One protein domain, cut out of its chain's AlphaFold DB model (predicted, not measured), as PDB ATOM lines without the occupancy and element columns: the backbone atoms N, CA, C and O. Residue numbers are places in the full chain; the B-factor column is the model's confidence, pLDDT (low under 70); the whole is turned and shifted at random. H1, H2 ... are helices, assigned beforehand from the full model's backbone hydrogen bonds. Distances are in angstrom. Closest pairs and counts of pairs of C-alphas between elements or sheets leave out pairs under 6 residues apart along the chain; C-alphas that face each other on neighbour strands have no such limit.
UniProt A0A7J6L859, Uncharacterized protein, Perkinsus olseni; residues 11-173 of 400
ATOM      1  N   TYR A  11     119.469 116.486  71.516       55.19
ATOM      2  CA  TYR A  11     119.485 115.487  72.576       55.19
ATOM      3  C   TYR A  11     118.082 115.227  73.136       55.19
ATOM      4  O   TYR A  11     117.681 114.076  73.293       55.19
ATOM      5  N   LYS A  12     117.292 116.283  73.361       59.09
ATOM      6  CA  LYS A  12     115.907 116.171  73.842       59.09
ATOM      7  C   LYS A  12     114.999 115.521  72.803       59.09
ATOM      8  O   LYS A  12     114.136 114.735  73.174       59.09
ATOM      9  N   LEU A  13     115.218 115.802  71.518       63.78
ATOM     10  CA  LEU A  13     114.459 115.189  70.425       63.78
ATOM     11  C   LEU A  13     114.759 113.686  70.292       63.78
ATOM     12  O   LEU A  13     113.842 112.881  70.164       63.78
ATOM     13  N   LEU A  14     116.038 113.303  70.367       65.25
ATOM     14  CA  LEU A  14     116.470 111.902  70.343       65.25
ATOM     15  C   LEU A  14     116.002 111.148  71.582       65.25
ATOM     16  O   LEU A  14     115.569 110.008  71.460       65.25
ATOM     17  N   THR A  15     116.049 111.795  72.748       65.94
ATOM     18  CA  THR A  15     115.495 111.245  73.989       65.94
ATOM     19  C   THR A  15     114.009 110.995  73.819       65.94
ATOM     20  O   THR A  15     113.588 109.860  73.965       65.94
ATOM     21  N   ALA A  16     113.235 111.988  73.379       64.75
ATOM     22  CA  ALA A  16     111.803 111.820  73.147       64.75
ATOM     23  C   ALA A  16     111.485 110.695  72.141       64.75
ATOM     24  O   ALA A  16     110.570 109.909  72.377       64.75
ATOM     25  N   ALA A  17     112.252 110.576  71.052       72.56
ATOM     26  CA  ALA A  17     112.077 109.508  70.066       72.56
ATOM     27  C   ALA A  17     112.425 108.119  70.629       72.56
ATOM     28  O   ALA A  17     111.666 107.171  70.433       72.56
ATOM     29  N   TYR A  18     113.541 107.999  71.356       72.44
ATOM     30  CA  TYR A  18     113.949 106.765  72.030       72.44
ATOM     31  C   TYR A  18     112.920 106.341  73.080       72.44
ATOM     32  O   TYR A  18     112.480 105.197  73.090       72.44
ATOM     33  N   THR A  19     112.484 107.284  73.910       69.69
ATOM     34  CA  THR A  19     111.455 107.091  74.927       69.69
ATOM     35  C   THR A  19     110.129 106.650  74.318       69.69
ATOM     36  O   THR A  19     109.519 105.713  74.815       69.69
ATOM     37  N   GLY A  20     109.698 107.264  73.211       67.56
ATOM     38  CA  GLY A  20     108.495 106.840  72.494       67.56
ATOM     39  C   GLY A  20     108.615 105.419  71.938       67.56
ATOM     40  O   GLY A  20     107.707 104.612  72.106       67.56
ATOM     41  N   LEU A  21     109.758 105.079  71.333       73.75
ATOM     42  CA  LEU A  21     110.003 103.743  70.786       73.75
ATOM     43  C   LEU A  21     110.066 102.673  71.884       73.75
ATOM     44  O   LEU A  21     109.445 101.622  71.746       73.75
ATOM     45  N   MET A  22     110.756 102.950  72.989       71.56
ATOM     46  CA  MET A  22     110.816 102.047  74.136       71.56
ATOM     47  C   MET A  22     109.467 101.925  74.840       71.56
ATOM     48  O   MET A  22     109.091 100.817  75.195       71.56
ATOM     49  N   ALA A  23     108.700 103.008  74.989       68.75
ATOM     50  CA  ALA A  23     107.346 102.934  75.529       68.75
ATOM     51  C   ALA A  23     106.455 102.026  74.669       68.75
ATOM     52  O   ALA A  23     105.723 101.206  75.217       68.75
ATOM     53  N   CYS A  24     106.560 102.100  73.338       70.06
ATOM     54  CA  CYS A  24     105.843 101.201  72.434       70.06
ATOM     55  C   CYS A  24     106.305  99.741  72.564       70.06
ATOM     56  O   CYS A  24     105.461  98.850  72.633       70.06
ATOM     57  N   LEU A  25     107.620  99.494  72.623       69.75
ATOM     58  CA  LEU A  25     108.174  98.145  72.782       69.75
ATOM     59  C   LEU A  25     107.783  97.538  74.131       69.75
ATOM     60  O   LEU A  25     107.212  96.458  74.150       69.75
ATOM     61  N   CYS A  26     107.970  98.255  75.236       65.00
ATOM     62  CA  CYS A  26     107.628  97.771  76.575       65.00
ATOM     63  C   CYS A  26     106.108  97.637  76.792       65.00
ATOM     64  O   CYS A  26     105.669  96.886  77.661       65.00
ATOM     65  N   SER A  27     105.285  98.310  75.978       63.91
ATOM     66  CA  SER A  27     103.823  98.155  76.001       63.91
ATOM     67  C   SER A  27     103.322  96.933  75.220       63.91
ATOM     68  O   SER A  27     102.132  96.631  75.291       63.91
ATOM     69  N   TRP A  28     104.176  96.191  74.498       62.75
ATOM     70  CA  TRP A  28     103.733  95.040  73.692       62.75
ATOM     71  C   TRP A  28     103.084  93.931  74.539       62.75
ATOM     72  O   TRP A  28     102.119  93.301  74.102       62.75
ATOM     73  N   ALA A  29     103.544  93.753  75.784       56.00
ATOM     74  CA  ALA A  29     103.006  92.775  76.730       56.00
ATOM     75  C   ALA A  29     101.524  93.028  77.071       56.00
ATOM     76  O   ALA A  29     100.791  92.089  77.380       56.00
ATOM     77  N   VAL A  30     101.058  94.276  76.947       56.88
ATOM     78  CA  VAL A  30      99.655  94.669  77.151       56.88
ATOM     79  C   VAL A  30      98.748  94.132  76.037       56.88
ATOM     80  O   VAL A  30      97.588  93.810  76.287       56.88
ATOM     81  N   PHE A  31      99.274  93.977  74.817       53.97
ATOM     82  CA  PHE A  31      98.508  93.560  73.638       53.97
ATOM     83  C   PHE A  31      98.371  92.040  73.478       53.97
ATOM     84  O   PHE A  31      97.572  91.586  72.663       53.97
ATOM     85  N   ILE A  32      99.122  91.247  74.248       53.50
ATOM     86  CA  ILE A  32      99.119  89.775  74.158       53.50
ATOM     87  C   ILE A  32      98.269  89.121  75.247       53.50
ATOM     88  O   ILE A  32      97.975  87.927  75.173       53.50
ATOM     89  N   MET A  33      97.803  89.889  76.234       54.12
ATOM     90  CA  MET A  33      96.937  89.339  77.271       54.12
ATOM     91  C   MET A  33      95.556  88.968  76.705       54.12
ATOM     92  O   MET A  33      94.869  89.817  76.130       54.12
ATOM     93  N   PRO A  34      95.112  87.711  76.875       46.00
ATOM     94  CA  PRO A  34      93.839  87.260  76.339       46.00
ATOM     95  C   PRO A  34      92.656  87.895  77.100       46.00
ATOM     96  O   PRO A  34      92.741  88.179  78.292       46.00
ATOM     97  N   HIS A  35      91.525  88.079  76.409       52.31
ATOM     98  CA  HIS A  35      90.227  88.529  76.957       52.31
ATOM     99  C   HIS A  35      90.111  89.996  77.425       52.31
ATOM    100  O   HIS A  35      89.288  90.301  78.282       52.31
ATOM    101  N   GLY A  36      90.886  90.936  76.870       51.72
ATOM    102  CA  GLY A  36      90.663  92.374  77.122       51.72
ATOM    103  C   GLY A  36      91.057  92.859  78.526       51.72
ATOM    104  O   GLY A  36      90.836  94.021  78.858       51.72
ATOM    105  N   GLN A  37      91.706  92.009  79.330       52.34
ATOM    106  CA  GLN A  37      92.231  92.368  80.654       52.34
ATOM    107  C   GLN A  37      93.415  93.359  80.599       52.34
ATOM    108  O   GLN A  37      93.783  93.928  81.624       52.34
ATOM    109  N   GLY A  38      93.981  93.607  79.412       51.22
ATOM    110  CA  GLY A  38      95.091  94.545  79.195       51.22
ATOM    111  C   GLY A  38      94.702  96.030  79.208       51.22
ATOM    112  O   GLY A  38      95.579  96.878  79.347       51.22
ATOM    113  N   ALA A  39      93.414  96.390  79.116       51.72
ATOM    114  CA  ALA A  39      93.004  97.800  79.048       51.72
ATOM    115  C   ALA A  39      93.449  98.609  80.283       51.72
ATOM    116  O   ALA A  39      93.924  99.734  80.141       51.72
ATOM    117  N   ASN A  40      93.411  98.007  81.475       53.81
ATOM    118  CA  ASN A  40      93.847  98.650  82.723       53.81
ATOM    119  C   ASN A  40      95.378  98.783  82.827       53.81
ATOM    120  O   ASN A  40      95.877  99.590  83.604       53.81
ATOM    121  N   MET A  41      96.130  98.038  82.009       55.25
ATOM    122  CA  MET A  41      97.590  98.128  81.925       55.25
ATOM    123  C   MET A  41      98.078  99.204  80.944       55.25
ATOM    124  O   MET A  41      99.272  99.482  80.892       55.25
ATOM    125  N   THR A  42      97.185  99.869  80.202       55.66
ATOM    126  CA  THR A  42      97.552 101.010  79.336       55.66
ATOM    127  C   THR A  42      98.100 102.207  80.127       55.66
ATOM    128  O   THR A  42      98.933 102.952  79.610       55.66
ATOM    129  N   VAL A  43      97.727 102.334  81.408       57.41
ATOM    130  CA  VAL A  43      98.275 103.318  82.365       57.41
ATOM    131  C   VAL A  43      99.780 103.115  82.604       57.41
ATOM    132  O   VAL A  43     100.473 104.045  83.008       57.41
ATOM    133  N   LEU A  44     100.327 101.939  82.277       60.72
ATOM    134  CA  LEU A  44     101.758 101.665  82.390       60.72
ATOM    135  C   LEU A  44     102.583 102.359  81.292       60.72
ATOM    136  O   LEU A  44     103.760 102.622  81.511       60.72
ATOM    137  N   ALA A  45     102.007 102.702  80.132       60.69
ATOM    138  CA  ALA A  45     102.750 103.281  79.002       60.69
ATOM    139  C   ALA A  45     103.439 104.636  79.315       60.69
ATOM    140  O   ALA A  45     104.619 104.792  78.986       60.69
ATOM    141  N   PRO A  46     102.797 105.601  80.004       60.62
ATOM    142  CA  PRO A  46     103.468 106.806  80.507       60.62
ATOM    143  C   PRO A  46     104.608 106.520  81.494       60.62
ATOM    144  O   PRO A  46     105.611 107.235  81.516       60.62
ATOM    145  N   ILE A  47     104.489 105.461  82.294       62.62
ATOM    146  CA  ILE A  47     105.515 105.066  83.267       62.62
ATOM    147  C   ILE A  47     106.694 104.411  82.540       62.62
ATOM    148  O   ILE A  47     107.850 104.711  82.833       62.62
ATOM    149  N   TRP A  48     106.424 103.610  81.508       66.00
ATOM    150  CA  TRP A  48     107.444 103.090  80.598       66.00
ATOM    151  C   TRP A  48     108.217 104.202  79.903       66.00
ATOM    152  O   TRP A  48     109.444 104.131  79.801       66.00
ATOM    153  N   ALA A  49     107.529 105.271  79.504       61.69
ATOM    154  CA  ALA A  49     108.174 106.473  78.999       61.69
ATOM    155  C   ALA A  49     109.077 107.128  80.070       61.69
ATOM    156  O   ALA A  49     110.186 107.552  79.766       61.69
ATOM    157  N   LEU A  50     108.675 107.143  81.345       64.94
ATOM    158  CA  LEU A  50     109.498 107.669  82.445       64.94
ATOM    159  C   LEU A  50     110.714 106.794  82.792       64.94
ATOM    160  O   LEU A  50     111.743 107.322  83.212       64.94
ATOM    161  N   VAL A  51     110.630 105.469  82.647       61.81
ATOM    162  CA  VAL A  51     111.781 104.560  82.835       61.81
ATOM    163  C   VAL A  51     112.744 104.653  81.645       61.81
ATOM    164  O   VAL A  51     113.957 104.688  81.835       61.81
ATOM    165  N   SER A  52     112.219 104.784  80.425       63.56
ATOM    166  CA  SER A  52     112.996 104.899  79.180       63.56
ATOM    167  C   SER A  52     113.392 106.334  78.797       63.56
ATOM    168  O   SER A  52     113.958 106.565  77.726       63.56
ATOM    169  N   ALA A  53     113.147 107.314  79.672       60.75
ATOM    170  CA  ALA A  53     113.515 108.720  79.478       60.75
ATOM    171  C   ALA A  53     115.033 108.979  79.498       60.75
ATOM    172  O   ALA A  53     115.475 110.105  79.272       60.75
ATOM    173  N   PHE A  54     115.849 107.962  79.785       64.69
ATOM    174  CA  PHE A  54     117.277 108.123  80.027       64.69
ATOM    175  C   PHE A  54     118.113 107.439  78.941       64.69
ATOM    176  O   PHE A  54     118.310 106.229  78.949       64.69
ATOM    177  N   LEU A  55     118.684 108.243  78.039       63.19
ATOM    178  CA  LEU A  55     119.653 107.800  77.021       63.19
ATOM    179  C   LEU A  55     121.097 107.673  77.553       63.19
ATOM    180  O   LEU A  55     122.017 107.401  76.782       63.19
ATOM    181  N   ASN A  56     121.332 107.897  78.850       65.94
ATOM    182  CA  ASN A  56     122.636 107.689  79.487       65.94
ATOM    183  C   ASN A  56     122.682 106.298  80.137       65.94
ATOM    184  O   ASN A  56     121.803 105.963  80.926       65.94
ATOM    185  N   LEU A  57     123.727 105.516  79.847       70.00
ATOM    186  CA  LEU A  57     123.907 104.163  80.372       70.00
ATOM    187  C   LEU A  57     123.957 104.115  81.907       70.00
ATOM    188  O   LEU A  57     123.318 103.251  82.497       70.00
ATOM    189  N   SER A  58     124.693 105.022  82.559       71.81
ATOM    190  CA  SER A  58     124.852 104.994  84.023       71.81
ATOM    191  C   SER A  58     123.544 105.334  84.735       71.81
ATOM    192  O   SER A  58     123.133 104.632  85.658       71.81
ATOM    193  N   ALA A  59     122.855 106.369  84.250       74.12
ATOM    194  CA  ALA A  59     121.558 106.785  84.765       74.12
ATOM    195  C   ALA A  59     120.482 105.726  84.503       74.12
ATOM    196  O   ALA A  59     119.698 105.426  85.399       74.12
ATOM    197  N   ASN A  60     120.462 105.126  83.308       78.25
ATOM    198  CA  ASN A  60     119.491 104.091  82.976       78.25
ATOM    199  C   ASN A  60     119.728 102.802  83.779       78.25
ATOM    200  O   ASN A  60     118.767 102.173  84.213       78.25
ATOM    201  N   TYR A  61     120.985 102.432  84.043       82.00
ATOM    202  CA  TYR A  61     121.312 101.292  84.903       82.00
ATOM    203  C   TYR A  61     120.783 101.488  86.333       82.00
ATOM    204  O   TYR A  61     120.065 100.636  86.852       82.00
ATOM    205  N   ASP A  62     121.090 102.635  86.948       83.12
ATOM    206  CA  ASP A  62     120.642 102.979  88.304       83.12
ATOM    207  C   ASP A  62     119.106 103.062  88.396       83.12
ATOM    208  O   ASP A  62     118.499 102.495  89.304       83.12
ATOM    209  N   GLN A  63     118.456 103.689  87.412       81.69
ATOM    210  CA  GLN A  63     116.995 103.794  87.341       81.69
ATOM    211  C   GLN A  63     116.309 102.440  87.126       81.69
ATOM    212  O   GLN A  63     115.331 102.138  87.811       81.69
ATOM    213  N   SER A  64     116.825 101.607  86.219       84.12
ATOM    214  CA  SER A  64     116.259 100.284  85.927       84.12
ATOM    215  C   SER A  64     116.377  99.349  87.131       84.12
ATOM    216  O   SER A  64     115.427  98.642  87.461       84.12
ATOM    217  N   LEU A  65     117.499  99.389  87.856       84.94
ATOM    218  CA  LEU A  65     117.680  98.582  89.064       84.94
ATOM    219  C   LEU A  65     116.735  99.026  90.190       84.94
ATOM    220  O   LEU A  65     116.076  98.190  90.806       84.94
ATOM    221  N   ARG A  66     116.589 100.338  90.415       86.88
ATOM    222  CA  ARG A  66     115.623 100.876  91.391       86.88
ATOM    223  C   ARG A  66     114.170 100.590  91.011       86.88
ATOM    224  O   ARG A  66     113.341 100.429  91.906       86.88
ATOM    225  N   SER A  67     113.867 100.529  89.716       85.19
ATOM    226  CA  SER A  67     112.558 100.125  89.188       85.19
ATOM    227  C   SER A  67     112.258  98.659  89.517       85.19
ATOM    228  O   SER A  67     111.217  98.367  90.099       85.19
ATOM    229  N   ILE A  68     113.204  97.744  89.266       87.88
ATOM    230  CA  ILE A  68     113.070  96.315  89.606       87.88
ATOM    231  C   ILE A  68     112.848  96.123  91.111       87.88
ATOM    232  O   ILE A  68     111.938  95.401  91.517       87.88
ATOM    233  N   VAL A  69     113.647  96.791  91.948       89.75
ATOM    234  CA  VAL A  69     113.483  96.729  93.411       89.75
ATOM    235  C   VAL A  69     112.122  97.295  93.830       89.75
ATOM    236  O   VAL A  69     111.443  96.691  94.658       89.75
ATOM    237  N   GLY A  70     111.689  98.408  93.230       87.81
ATOM    238  CA  GLY A  70     110.367  98.991  93.466       87.81
ATOM    239  C   GLY A  70     109.229  98.028  93.127       87.81
ATOM    240  O   GLY A  70     108.331  97.845  93.944       87.81
ATOM    241  N   ALA A  71     109.306  97.346  91.982       87.25
ATOM    242  CA  ALA A  71     108.314  96.359  91.558       87.25
ATOM    243  C   ALA A  71     108.227  95.160  92.519       87.25
ATOM    244  O   ALA A  71     107.133  94.692  92.824       87.25
ATOM    245  N   LEU A  72     109.360  94.680  93.048       90.88
ATOM    246  CA  LEU A  72     109.375  93.600  94.045       90.88
ATOM    247  C   LEU A  72     108.764  94.033  95.385       90.88
ATOM    248  O   LEU A  72     108.037  93.260  96.009       90.88
ATOM    249  N   ILE A  73     109.038  95.266  95.823       90.69
ATOM    250  CA  ILE A  73     108.438  95.835  97.037       90.69
ATOM    251  C   ILE A  73     106.920  95.968  96.861       90.69
ATOM    252  O   ILE A  73     106.167  95.529  97.732       90.69
ATOM    253  N   GLY A  74     106.468  96.516  95.730       87.62
ATOM    254  CA  GLY A  74     105.045  96.647  95.427       87.62
ATOM    255  C   GLY A  74     104.335  95.297  95.327       87.62
ATOM    256  O   GLY A  74     103.272  95.133  95.927       87.62
ATOM    257  N   LEU A  75     104.951  94.289  94.696       88.75
ATOM    258  CA  LEU A  75     104.462  92.902  94.681       88.75
ATOM    259  C   LEU A  75     104.253  92.360  96.101       88.75
ATOM    260  O   LEU A  75     103.174  91.864  96.425       88.75
ATOM    261  N   GLY A  76     105.273  92.473  96.957       89.62
ATOM    262  CA  GLY A  76     105.215  91.974  98.331       89.62
ATOM    263  C   GLY A  76     104.110  92.643  99.150       89.62
ATOM    264  O   GLY A  76     103.344  91.963  99.834       89.62
ATOM    265  N   LEU A  77     103.977  93.967  99.034       90.38
ATOM    266  CA  LEU A  77     102.929  94.729  99.720       90.38
ATOM    267  C   LEU A  77     101.533  94.397  99.192       90.38
ATOM    268  O   LEU A  77     100.610  94.219  99.984       90.38
ATOM    269  N   THR A  78     101.386  94.233  97.878       87.88
ATOM    270  CA  THR A  78     100.127  93.796  97.263       87.88
ATOM    271  C   THR A  78      99.679  92.458  97.817       87.88
ATOM    272  O   THR A  78      98.536  92.317  98.240       87.88
ATOM    273  N   GLN A  79     100.580  91.471  97.819       88.94
ATOM    274  CA  GLN A  79     100.274  90.129  98.297       88.94
ATOM    275  C   GLN A  79      99.895  90.155  99.775       88.94
ATOM    276  O   GLN A  79      98.912  89.529 100.158       88.94
ATOM    277  N   LEU A  80     100.622  90.922 100.592       89.38
ATOM    278  CA  LEU A  80     100.323  91.078 102.012       89.38
ATOM    279  C   LEU A  80      98.932  91.689 102.242       89.38
ATOM    280  O   LEU A  80      98.138  91.133 102.999       89.38
ATOM    281  N   ILE A  81      98.614  92.798 101.568       88.19
ATOM    282  CA  ILE A  81      97.316  93.478 101.693       88.19
ATOM    283  C   ILE A  81      96.187  92.573 101.185       88.19
ATOM    284  O   ILE A  81      95.176  92.399 101.868       88.19
ATOM    285  N   ALA A  82      96.374  91.935 100.027       86.62
ATOM    286  CA  ALA A  82      95.401  91.011  99.458       86.62
ATOM    287  C   ALA A  82      95.143  89.804 100.372       86.62
ATOM    288  O   ALA A  82      93.987  89.411 100.530       86.62
ATOM    289  N   LEU A  83      96.174  89.249 101.018       87.88
ATOM    290  CA  LEU A  83      96.037  88.169 102.003       87.88
ATOM    291  C   LEU A  83      95.265  88.615 103.250       87.88
ATOM    292  O   LEU A  83      94.356  87.909 103.684       87.88
ATOM    293  N   ILE A  84      95.590  89.781 103.814       86.44
ATOM    294  CA  ILE A  84      94.904  90.319 105.002       86.44
ATOM    295  C   ILE A  84      93.414  90.526 104.709       86.44
ATOM    296  O   ILE A  84      92.560  90.111 105.486       86.44
ATOM    297  N   ILE A  85      93.081  91.107 103.558       86.12
ATOM    298  CA  ILE A  85      91.687  91.394 103.198       86.12
ATOM    299  C   ILE A  85      90.929  90.111 102.862       86.12
ATOM    300  O   ILE A  85      89.797  89.932 103.308       86.12
ATOM    301  N   SER A  86      91.555  89.198 102.116       84.19
ATOM    302  CA  SER A  86      90.927  87.922 101.750       84.19
ATOM    303  C   SER A  86      90.706  87.016 102.961       84.19
ATOM    304  O   SER A  86      89.757  86.243 102.965       84.19
ATOM    305  N   SER A  87      91.557  87.107 103.990       83.31
ATOM    306  CA  SER A  87      91.389  86.353 105.241       83.31
ATOM    307  C   SER A  87      90.376  86.986 106.200       83.31
ATOM    308  O   SER A  87      89.742  86.267 106.970       83.31
ATOM    309  N   ALA A  88      90.184  88.307 106.139       81.44
ATOM    310  CA  ALA A  88      89.212  89.030 106.958       81.44
ATOM    311  C   ALA A  88      87.782  89.033 106.378       81.44
ATOM    312  O   ALA A  88      86.837  89.392 107.080       81.44
ATOM    313  N   SER A  89      87.607  88.654 105.109       79.06
ATOM    314  CA  SER A  89      86.334  88.717 104.388       79.06
ATOM    315  C   SER A  89      85.788  87.324 104.073       79.06
ATOM    316  O   SER A  89      86.458  86.500 103.456       79.06
ATOM    317  N   SER A  90      84.526  87.068 104.426       72.25
ATOM    318  CA  SER A  90      83.850  85.794 104.137       72.25
ATOM    319  C   SER A  90      83.492  85.602 102.657       72.25
ATOM    320  O   SER A  90      83.132  84.497 102.262       72.25
ATOM    321  N   SER A  91      83.562  86.657 101.838       71.94
ATOM    322  CA  SER A  91      83.198  86.646 100.412       71.94
ATOM    323  C   SER A  91      84.401  86.768  99.467       71.94
ATOM    324  O   SER A  91      84.216  87.037  98.282       71.94
ATOM    325  N   GLY A  92      85.628  86.595  99.973       75.19
ATOM    326  CA  GLY A  92      86.864  86.813  99.215       75.19
ATOM    327  C   GLY A  92      87.340  88.268  99.237       75.19
ATOM    328  O   GLY A  92      86.873  89.076 100.044       75.19
ATOM    329  N   TYR A  93      88.306  88.599  98.377       80.12
ATOM    330  CA  TYR A  93      88.914  89.932  98.322       80.12
ATOM    331  C   TYR A  93      87.876  91.025  98.003       80.12
ATOM    332  O   TYR A  93      87.046  90.853  97.114       80.12
ATOM    333  N   ASN A  94      87.934  92.147  98.730       82.69
ATOM    334  CA  ASN A  94      87.068  93.307  98.527       82.69
ATOM    335  C   ASN A  94      87.899  94.522  98.096       82.69
ATOM    336  O   ASN A  94      88.675  95.067  98.885       82.69
ATOM    337  N   ASP A  95      87.676  94.959  96.860       78.56
ATOM    338  CA  ASP A  95      88.439  96.008  96.182       78.56
ATOM    339  C   ASP A  95      88.376  97.355  96.918       78.56
ATOM    340  O   ASP A  95      89.391  98.035  97.062       78.56
ATOM    341  N   TRP A  96      87.215  97.720  97.470       80.44
ATOM    342  CA  TRP A  96      87.040  98.982  98.198       80.44
ATOM    343  C   TRP A  96      87.858  99.019  99.486       80.44
ATOM    344  O   TRP A  96      88.493 100.028  99.796       80.44
ATOM    345  N   ILE A  97      87.884  97.904 100.219       82.38
ATOM    346  CA  ILE A  97      88.716  97.762 101.419       82.38
ATOM    347  C   ILE A  97      90.197  97.776 101.017       82.38
ATOM    348  O   ILE A  97      91.007  98.424 101.679       82.38
ATOM    349  N   GLY A  98      90.530  97.141  99.890       80.00
ATOM    350  CA  GLY A  98      91.853  97.170  99.265       80.00
ATOM    351  C   GLY A  98      92.391  98.571  99.055       80.00
ATOM    352  O   GLY A  98      93.469  98.905  99.545       80.00
ATOM    353  N   VAL A  99      91.614  99.412  98.379       81.19
ATOM    354  CA  VAL A  99      91.980 100.801  98.085       81.19
ATOM    355  C   VAL A  99      92.152 101.622  99.367       81.19
ATOM    356  O   VAL A  99      93.129 102.363  99.493       81.19
ATOM    357  N   VAL A 100      91.259 101.462 100.349       84.50
ATOM    358  CA  VAL A 100      91.334 102.193 101.628       84.50
ATOM    359  C   VAL A 100      92.585 101.813 102.427       84.50
ATOM    360  O   VAL A 100      93.252 102.692 102.971       84.50
ATOM    361  N   VAL A 101      92.940 100.525 102.471       84.50
ATOM    362  CA  VAL A 101      94.149 100.032 103.159       84.50
ATOM    363  C   VAL A 101      95.426 100.407 102.399       84.50
ATOM    364  O   VAL A 101      96.460 100.666 103.011       84.50
ATOM    365  N   CYS A 102      95.357 100.484 101.072       84.69
ATOM    366  CA  CYS A 102      96.471 100.863 100.206       84.69
ATOM    367  C   CYS A 102      96.881 102.338 100.388       84.69
ATOM    368  O   CYS A 102      98.069 102.654 100.389       84.69
ATOM    369  N   PHE A 103      95.925 103.242 100.623       82.62
ATOM    370  CA  PHE A 103      96.172 104.687 100.730       82.62
ATOM    371  C   PHE A 103      97.255 105.104 101.757       82.62
ATOM    372  O   PHE A 103      98.177 105.834 101.382       82.62
ATOM    373  N   PRO A 104      97.238 104.646 103.028       86.06
ATOM    374  CA  PRO A 104      98.315 104.955 103.974       86.06
ATOM    375  C   PRO A 104      99.659 104.331 103.572       86.06
ATOM    376  O   PRO A 104     100.706 104.928 103.818       86.06
ATOM    377  N   VAL A 105      99.659 103.166 102.919       85.94
ATOM    378  CA  VAL A 105     100.888 102.517 102.432       85.94
ATOM    379  C   VAL A 105     101.499 103.312 101.276       85.94
ATOM    380  O   VAL A 105     102.709 103.529 101.254       85.94
ATOM    381  N   CYS A 106     100.672 103.850 100.375       84.75
ATOM    382  CA  CYS A 106     101.094 104.787  99.334       84.75
ATOM    383  C   CYS A 106     101.775 106.033  99.914       84.75
ATOM    384  O   CYS A 106     102.782 106.475  99.372       84.75
ATOM    385  N   PHE A 107     101.290 106.571 101.039       83.75
ATOM    386  CA  PHE A 107     101.947 107.700 101.706       83.75
ATOM    387  C   PHE A 107     103.362 107.337 102.182       83.75
ATOM    388  O   PHE A 107     104.302 108.093 101.949       83.75
ATOM    389  N   PHE A 108     103.539 106.154 102.782       84.75
ATOM    390  CA  PHE A 108     104.864 105.668 103.185       84.75
ATOM    391  C   PHE A 108     105.800 105.451 101.993       84.75
ATOM    392  O   PHE A 108     106.968 105.831 102.060       84.75
ATOM    393  N   LEU A 109     105.300 104.885 100.894       86.44
ATOM    394  CA  LEU A 109     106.085 104.709  99.669       86.44
ATOM    395  C   LEU A 109     106.417 106.049  98.998       86.44
ATOM    396  O   LEU A 109     107.512 106.206  98.461       86.44
ATOM    397  N   GLY A 110     105.529 107.041  99.095       81.88
ATOM    398  CA  GLY A 110     105.739 108.401  98.596       81.88
ATOM    399  C   GLY A 110     106.894 109.138  99.280       81.88
ATOM    400  O   GLY A 110     107.523 109.995  98.666       81.88
ATOM    401  N   ILE A 111     107.271 108.752 100.507       84.00
ATOM    402  CA  ILE A 111     108.479 109.268 101.181       84.00
ATOM    403  C   ILE A 111     109.758 108.853 100.431       84.00
ATOM    404  O   ILE A 111     110.806 109.465 100.609       84.00
ATOM    405  N   ALA A 112     109.714 107.834  99.569       80.88
ATOM    406  CA  ALA A 112     110.839 107.478  98.710       80.88
ATOM    407  C   ALA A 112     110.933 108.337  97.432       80.88
ATOM    408  O   ALA A 112     111.855 108.136  96.645       80.88
ATOM    409  N   ASP A 113     110.043 109.314  97.220       81.38
ATOM    410  CA  ASP A 113     110.156 110.244  96.094       81.38
ATOM    411  C   ASP A 113     111.405 111.139  96.258       81.38
ATOM    412  O   ASP A 113     111.619 111.698  97.344       81.38
ATOM    413  N   PRO A 114     112.241 111.310  95.213       75.62
ATOM    414  CA  PRO A 114     113.393 112.211  95.239       75.62
ATOM    415  C   PRO A 114     113.099 113.631  95.752       75.62
ATOM    416  O   PRO A 114     113.961 114.225  96.403       75.62
ATOM    417  N   ALA A 115     111.901 114.168  95.506       75.81
ATOM    418  CA  ALA A 115     111.493 115.508  95.932       75.81
ATOM    419  C   ALA A 115     111.425 115.666  97.461       75.81
ATOM    420  O   ALA A 115     111.555 116.773  97.980       75.81
ATOM    421  N   THR A 116     111.266 114.565  98.197       76.19
ATOM    422  CA  THR A 116     111.204 114.573  99.668       76.19
ATOM    423  C   THR A 116     112.586 114.651 100.326       76.19
ATOM    424  O   THR A 116     112.686 114.859 101.534       76.19
ATOM    425  N   GLY A 117     113.670 114.455  99.562       73.25
ATOM    426  CA  GLY A 117     115.043 114.436 100.077       73.25
ATOM    427  C   GLY A 117     115.386 113.219 100.950       73.25
ATOM    428  O   GLY A 117     116.479 113.159 101.523       73.25
ATOM    429  N   CYS A 118     114.495 112.229 101.060       80.38
ATOM    430  CA  CYS A 118     114.731 111.029 101.855       80.38
ATOM    431  C   CYS A 118     115.771 110.102 101.207       80.38
ATOM    432  O   CYS A 118     115.822 109.930  99.986       80.38
ATOM    433  N   LYS A 119     116.566 109.409 102.036       81.81
ATOM    434  CA  LYS A 119     117.544 108.403 101.579       81.81
ATOM    435  C   LYS A 119     116.891 107.192 100.900       81.81
ATOM    436  O   LYS A 119     117.573 106.519 100.131       81.81
ATOM    437  N   MET A 120     115.603 106.932 101.144       78.56
ATOM    438  CA  MET A 120     114.868 105.834 100.501       78.56
ATOM    439  C   MET A 120     114.769 105.987  98.977       78.56
ATOM    440  O   MET A 120     114.784 104.975  98.282       78.56
ATOM    441  N   SER A 121     114.818 107.215  98.448       80.19
ATOM    442  CA  SER A 121     114.856 107.492  96.997       80.19
ATOM    443  C   SER A 121     116.071 106.902  96.267       80.19
ATOM    444  O   SER A 121     116.088 106.777  95.039       80.19
ATOM    445  N   LYS A 122     117.115 106.520  97.017       82.12
ATOM    446  CA  LYS A 122     118.298 105.830  96.489       82.12
ATOM    447  C   LYS A 122     118.124 104.316  96.389       82.12
ATOM    448  O   LYS A 122     118.938 103.675  95.735       82.12
ATOM    449  N   VAL A 123     117.119 103.753  97.059       84.25
ATOM    450  CA  VAL A 123     116.922 102.302  97.187       84.25
ATOM    451  C   VAL A 123     115.942 101.791  96.137       84.25
ATOM    452  O   VAL A 123     116.225 100.800  95.469       84.25
ATOM    453  N   PHE A 124     114.809 102.468  95.965       84.81
ATOM    454  CA  PHE A 124     113.784 102.080  95.003       84.81
ATOM    455  C   PHE A 124     113.043 103.303  94.462       84.81
ATOM    456  O   PHE A 124     113.122 104.396  95.021       84.81
ATOM    457  N   ARG A 125     112.329 103.105  93.355       84.06
ATOM    458  CA  ARG A 125     111.451 104.108  92.749       84.06
ATOM    459  C   ARG A 125     110.062 104.075  93.391       84.06
ATOM    460  O   ARG A 125     109.387 103.046  93.317       84.06
ATOM    461  N   SER A 126     109.652 105.178  94.020       85.62
ATOM    462  CA  SER A 126     108.357 105.299  94.710       85.62
ATOM    463  C   SER A 126     107.175 105.110  93.764       85.62
ATOM    464  O   SER A 126     106.252 104.372  94.092       85.62
ATOM    465  N   ASP A 127     107.236 105.712  92.576       82.69
ATOM    466  CA  ASP A 127     106.209 105.619  91.539       82.69
ATOM    467  C   ASP A 127     105.985 104.171  91.086       82.69
ATOM    468  O   ASP A 127     104.861 103.677  91.110       82.69
ATOM    469  N   VAL A 128     107.060 103.437  90.784       84.44
ATOM    470  CA  VAL A 128     106.971 102.022  90.383       84.44
ATOM    471  C   VAL A 128     106.430 101.146  91.519       84.44
ATOM    472  O   VAL A 128     105.590 100.278  91.280       84.44
ATOM    473  N   ALA A 129     106.877 101.367  92.759       86.81
ATOM    474  CA  ALA A 129     106.408 100.604  93.919       86.81
ATOM    475  C   ALA A 129     104.925 100.857  94.236       86.81
ATOM    476  O   ALA A 129     104.196  99.923  94.561       86.81
ATOM    477  N   MET A 130     104.468 102.107  94.120       86.56
ATOM    478  CA  MET A 130     103.068 102.470  94.333       86.56
ATOM    479  C   MET A 130     102.164 101.880  93.253       86.56
ATOM    480  O   MET A 130     101.129 101.318  93.584       86.56
ATOM    481  N   GLU A 131     102.558 101.947  91.984       81.31
ATOM    482  CA  GLU A 131     101.731 101.483  90.862       81.31
ATOM    483  C   GLU A 131     101.658  99.954  90.781       81.31
ATOM    484  O   GLU A 131     100.576  99.386  90.613       81.31
ATOM    485  N   SER A 132     102.786  99.267  91.002       83.75
ATOM    486  CA  SER A 132     102.811  97.799  91.123       83.75
ATOM    487  C   SER A 132     101.994  97.281  92.312       83.75
ATOM    488  O   SER A 132     101.594  96.117  92.300       83.75
ATOM    489  N   MET A 133     101.697  98.146  93.292       87.62
ATOM    490  CA  MET A 133     100.802  97.855  94.408       87.62
ATOM    491  C   MET A 133      99.345  98.245  94.161       87.62
ATOM    492  O   MET A 133      98.428  97.480  94.453       87.62
ATOM    493  N   TYR A 134      99.107  99.444  93.643       83.81
ATOM    494  CA  TYR A 134      97.777 100.022  93.531       83.81
ATOM    495  C   TYR A 134      96.953  99.352  92.431       83.81
ATOM    496  O   TYR A 134      95.807  98.976  92.679       83.81
ATOM    497  N   ILE A 135      97.534  99.143  91.243       80.69
ATOM    498  CA  ILE A 135      96.817  98.599  90.080       80.69
ATOM    499  C   ILE A 135      96.176  97.233  90.389       80.69
ATOM    500  O   ILE A 135      94.976  97.081  90.148       80.69
ATOM    501  N   PRO A 136      96.891  96.247  90.970       79.00
ATOM    502  CA  PRO A 136      96.297  94.945  91.256       79.00
ATOM    503  C   PRO A 136      95.301  94.953  92.420       79.00
ATOM    504  O   PRO A 136      94.485  94.041  92.502       79.00
ATOM    505  N   LEU A 137      95.369  95.937  93.326       81.81
ATOM    506  CA  LEU A 137      94.444  96.053  94.461       81.81
ATOM    507  C   LEU A 137      93.152  96.791  94.093       81.81
ATOM    508  O   LEU A 137      92.097  96.447  94.624       81.81
ATOM    509  N   ALA A 138      93.242  97.792  93.214       78.62
ATOM    510  CA  ALA A 138      92.115  98.602  92.757       78.62
ATOM    511  C   ALA A 138      91.369  97.966  91.574       78.62
ATOM    512  O   ALA A 138      90.164  98.158  91.437       78.62
ATOM    513  N   PHE A 139      92.074  97.199  90.732       75.69
ATOM    514  CA  PHE A 139      91.508  96.556  89.543       75.69
ATOM    515  C   PHE A 139      91.868  95.061  89.453       75.69
ATOM    516  O   PHE A 139      92.410  94.623  88.436       75.69
ATOM    517  N   PRO A 140      91.583  94.245  90.486       67.81
ATOM    518  CA  PRO A 140      92.031  92.852  90.550       67.81
ATOM    519  C   PRO A 140      91.344  91.915  89.551       67.81
ATOM    520  O   PRO A 140      91.818  90.796  89.369       67.81
ATOM    521  N   ASN A 141      90.196  92.298  88.975       69.81
ATOM    522  CA  ASN A 141      89.336  91.415  88.169       69.81
ATOM    523  C   ASN A 141      89.050  90.060  88.859       69.81
ATOM    524  O   ASN A 141      88.999  89.013  88.214       69.81
ATOM    525  N   GLY A 142      88.913  90.071  90.191       66.62
ATOM    526  CA  GLY A 142      88.712  88.872  91.014       66.62
ATOM    527  C   GLY A 142      89.967  88.025  91.277       66.62
ATOM    528  O   GLY A 142      89.867  87.007  91.957       66.62
ATOM    529  N   GLN A 143      91.146  88.415  90.779       77.25
ATOM    530  CA  GLN A 143      92.410  87.681  90.944       77.25
ATOM    531  C   GLN A 143      93.589  88.616  91.297       77.25
ATOM    532  O   GLN A 143      94.535  88.750  90.514       77.25
ATOM    533  N   PRO A 144      93.599  89.225  92.501       76.94
ATOM    534  CA  PRO A 144      94.617  90.211  92.895       76.94
ATOM    535  C   PRO A 144      96.047  89.649  92.857       76.94
ATOM    536  O   PRO A 144      96.987  90.343  92.473       76.94
ATOM    537  N   PHE A 145      96.224  88.369  93.200       80.31
ATOM    538  CA  PHE A 145      97.530  87.704  93.190       80.31
ATOM    539  C   PHE A 145      98.106  87.549  91.781       80.31
ATOM    540  O   PHE A 145      99.286  87.833  91.564       80.31
ATOM    541  N   LEU A 146      97.273  87.124  90.825       79.38
ATOM    542  CA  LEU A 146      97.694  86.958  89.436       79.38
ATOM    543  C   LEU A 146      98.006  88.319  88.813       79.38
ATOM    544  O   LEU A 146      99.071  88.492  88.225       79.38
ATOM    545  N   HIS A 147      97.135  89.308  89.021       76.25
ATOM    546  CA  HIS A 147      97.352  90.668  88.525       76.25
ATOM    547  C   HIS A 147      98.594  91.322  89.118       76.25
ATOM    548  O   HIS A 147      99.300  92.039  88.411       76.25
ATOM    549  N   SER A 148      98.914  91.048  90.383       79.38
ATOM    550  CA  SER A 148     100.128  91.564  91.015       79.38
ATOM    551  C   SER A 148     101.392  90.974  90.402       79.38
ATOM    552  O   SER A 148     102.329  91.713  90.082       79.38
ATOM    553  N   LEU A 149     101.392  89.661  90.154       81.00
ATOM    554  CA  LEU A 149     102.493  88.981  89.479       81.00
ATOM    555  C   LEU A 149     102.674  89.496  88.046       81.00
ATOM    556  O   LEU A 149     103.800  89.770  87.635       81.00
ATOM    557  N   LEU A 150     101.579  89.682  87.306       78.06
ATOM    558  CA  LEU A 150     101.612  90.199  85.937       78.06
ATOM    559  C   LEU A 150     102.105  91.648  85.881       78.06
ATOM    560  O   LEU A 150     102.967  91.962  85.067       78.06
ATOM    561  N   THR A 151     101.612  92.517  86.765       76.94
ATOM    562  CA  THR A 151     101.999  93.937  86.803       76.94
ATOM    563  C   THR A 151     103.470  94.094  87.188       76.94
ATOM    564  O   THR A 151     104.227  94.796  86.521       76.94
ATOM    565  N   SER A 152     103.913  93.385  88.228       80.31
ATOM    566  CA  SER A 152     105.305  93.439  88.691       80.31
ATOM    567  C   SER A 152     106.258  92.779  87.693       80.31
ATOM    568  O   SER A 152     107.336  93.302  87.420       80.31
ATOM    569  N   GLY A 153     105.840  91.661  87.092       79.44
ATOM    570  CA  GLY A 153     106.562  90.992  86.013       79.44
ATOM    571  C   GLY A 153     106.728  91.891  84.792       79.44
ATOM    572  O   GLY A 153     107.836  91.991  84.267       79.44
ATOM    573  N   ALA A 154     105.675  92.616  84.398       76.75
ATOM    574  CA  ALA A 154     105.753  93.612  83.338       76.75
ATOM    575  C   ALA A 154     106.819  94.663  83.666       76.75
ATOM    576  O   ALA A 154     107.715  94.849  82.847       76.75
ATOM    577  N   PHE A 155     106.797  95.257  84.871       77.25
ATOM    578  CA  PHE A 155     107.789  96.246  85.323       77.25
ATOM    579  C   PHE A 155     109.239  95.745  85.271       77.25
ATOM    580  O   PHE A 155     110.136  96.475  84.838       77.25
ATOM    581  N   ILE A 156     109.475  94.496  85.674       82.12
ATOM    582  CA  ILE A 156     110.806  93.880  85.630       82.12
ATOM    583  C   ILE A 156     111.261  93.679  84.182       82.12
ATOM    584  O   ILE A 156     112.384  94.054  83.843       82.12
ATOM    585  N   VAL A 157     110.393  93.130  83.327       80.88
ATOM    586  CA  VAL A 157     110.714  92.858  81.918       80.88
ATOM    587  C   VAL A 157     111.023  94.148  81.172       80.88
ATOM    588  O   VAL A 157     112.098  94.253  80.590       80.88
ATOM    589  N   GLY A 158     110.164  95.166  81.241       75.69
ATOM    590  CA  GLY A 158     110.442  96.403  80.510       75.69
ATOM    591  C   GLY A 158     111.645  97.180  81.070       75.69
ATOM    592  O   GLY A 158     112.361  97.813  80.302       75.69
ATOM    593  N   SER A 159     111.960  97.065  82.371       81.00
ATOM    594  CA  SER A 159     113.206  97.629  82.932       81.00
ATOM    595  C   SER A 159     114.454  96.879  82.436       81.00
ATOM    596  O   SER A 159     115.527  97.463  82.289       81.00
ATOM    597  N   ALA A 160     114.338  95.578  82.161       82.44
ATOM    598  CA  ALA A 160     115.407  94.810  81.531       82.44
ATOM    599  C   ALA A 160     115.540  95.151  80.036       82.44
ATOM    600  O   ALA A 160     116.657  95.307  79.545       82.44
ATOM    601  N   GLU A 161     114.428  95.325  79.317       79.69
ATOM    602  CA  GLU A 161     114.414  95.712  77.900       79.69
ATOM    603  C   GLU A 161     115.060  97.083  77.669       79.69
ATOM    604  O   GLU A 161     115.894  97.220  76.770       79.69
ATOM    605  N   THR A 162     114.754  98.091  78.498       77.56
ATOM    606  CA  THR A 162     115.404  99.413  78.425       77.56
ATOM    607  C   THR A 162     116.908  99.318  78.647       77.56
ATOM    608  O   THR A 162     117.680  99.958  77.923       77.56
ATOM    609  N   LEU A 163     117.344  98.502  79.607       81.19
ATOM    610  CA  LEU A 163     118.755  98.274  79.902       81.19
ATOM    611  C   LEU A 163     119.460  97.575  78.735       81.19
ATOM    612  O   LEU A 163     120.519  98.035  78.302       81.19
ATOM    613  N   VAL A 164     118.871  96.512  78.183       82.19
ATOM    614  CA  VAL A 164     119.412  95.780  77.027       82.19
ATOM    615  C   VAL A 164     119.500  96.695  75.809       82.19
ATOM    616  O   VAL A 164     120.572  96.808  75.213       82.19
ATOM    617  N   ALA A 165     118.429  97.422  75.479       78.69
ATOM    618  CA  ALA A 165     118.405  98.352  74.354       78.69
ATOM    619  C   ALA A 165     119.462  99.458  74.501       78.69
ATOM    620  O   ALA A 165     120.213  99.728  73.566       78.69
ATOM    621  N   THR A 166     119.588 100.057  75.690       74.81
ATOM    622  CA  THR A 166     120.604 101.092  75.954       74.81
ATOM    623  C   THR A 166     122.018 100.522  75.895       74.81
ATOM    624  O   THR A 166     122.918 101.165  75.363       74.81
ATOM    625  N   THR A 167     122.230  99.297  76.380       77.62
ATOM    626  CA  THR A 167     123.536  98.622  76.323       77.62
ATOM    627  C   THR A 167     123.938  98.313  74.882       77.62
ATOM    628  O   THR A 167     125.081  98.565  74.503       77.62
ATOM    629  N   ILE A 168     122.999  97.841  74.057       78.69
ATOM    630  CA  ILE A 168     123.206  97.608  72.622       78.69
ATOM    631  C   ILE A 168     123.547  98.928  71.922       78.69
ATOM    632  O   ILE A 168     124.565  99.020  71.236       78.69
ATOM    633  N   LEU A 169     122.754  99.980  72.143       71.50
ATOM    634  CA  LEU A 169     123.024 101.302  71.575       71.50
ATOM    635  C   LEU A 169     124.382 101.859  72.033       71.50
ATOM    636  O   LEU A 169     125.078 102.494  71.240       71.50
ATOM    637  N   ASN A 170     124.792 101.602  73.279       69.38
ATOM    638  CA  ASN A 170     126.110 101.985  73.783       69.38
ATOM    639  C   ASN A 170     127.233 101.206  73.088       69.38
ATOM    640  O   ASN A 170     128.220 101.803  72.662       69.38
ATOM    641  N   ALA A 171     127.074  99.889  72.926       67.19
ATOM    642  CA  ALA A 171     128.051  99.028  72.262       67.19
ATOM    643  C   ALA A 171     128.287  99.444  70.800       67.19
ATOM    644  O   ALA A 171     129.424  99.439  70.329       67.19
ATOM    645  N   PHE A 172     127.233  99.884  70.106       71.19
ATOM    646  CA  PHE A 172     127.318 100.408  68.739       71.19
ATOM    647  C   PHE A 172     127.679 101.902  68.653       71.19
ATOM    648  O   PHE A 172     127.726 102.450  67.555       71.19
ATOM    649  N   ASN A 173     127.966 102.576  69.776       56.47
ATOM    650  CA  ASN A 173     128.209 104.026  69.843       56.47
ATOM    651  C   ASN A 173     127.076 104.884  69.240       56.47
ATOM    652  O   ASN A 173     127.318 105.988  68.751       56.47
TER     653      ASN A 173
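What this domain is: This is residues 11 to 173 of the 400 residues of an uncharacterized protein of Perkinsus olseni (UniProt A0A7J6L859). Two long helices, H4 and H8, lie side by side, and the shorter H1, H3, H7 and H5 cover one side of this pair in a flat, up-and-down bundle of six, each running against the one before it. H2 and H6 are small pieces at the edges. The printed part has 163 residues with eight named helices, H1 to H8, and no named strand: all helix. It is compact, with a radius of gyration of the C-alphas of 16.5 A and spans of 59 by 41 by 21 A.

Where its parts are: H1, residues 11 to 26, begins at C-alpha 11 (119.485, 115.487, 72.576). H2 is residues 28 to 31 and H3 39 to 51. H4, residues 57 to 88, is 46.3 A long. H5 is residues 95 to 110, with a kink of 38 degrees near residue 104; H6 is 119 to 122 and H7 126 to 138. H8, residues 144 to 171, is 40.3 A long and ends at C-alpha 171 (128.051, 99.028, 72.262).

How they stand to each other: H1, with residues 19 to 26 alone, touches H3, closest at the C-alphas of Ala 23 and Ala 49, 5.0 A. H4 and H8 touch at a shallow tilt of 5 degrees, opposite ways; the C-alphas of Ser 64 and Ser 159 are closest, 5.0 A. H7 touches H4, C-alphas of Gly 70 and Ala 129 closest at 4.3 A. H5 touches H7 at 6 degrees, opposite ways, C-alphas of Leu 109 and Ser 126 closest at 5.5 A. H2 only just touches H3, with 3 pairs of C-alphas within 8 A; the closest are Val 30 and Met 41, 6.2 A. H6 touches no helix. Every O i to N i+4 pair is within hydrogen-bond range in H1, H4 and H8, but 4 of 9 in H3, with 8 of 10 O i to N i+3 pairs, 10 of 12 in H5 and 7 of 9 in H7.

The domain as a whole: The farthest C-alphas, Ser 90 and Asn 173, are 59.0 A apart. The printed part has no cut and no long link. Its mean pLDDT is 75.4; residues 25 to 56 are among those under 70.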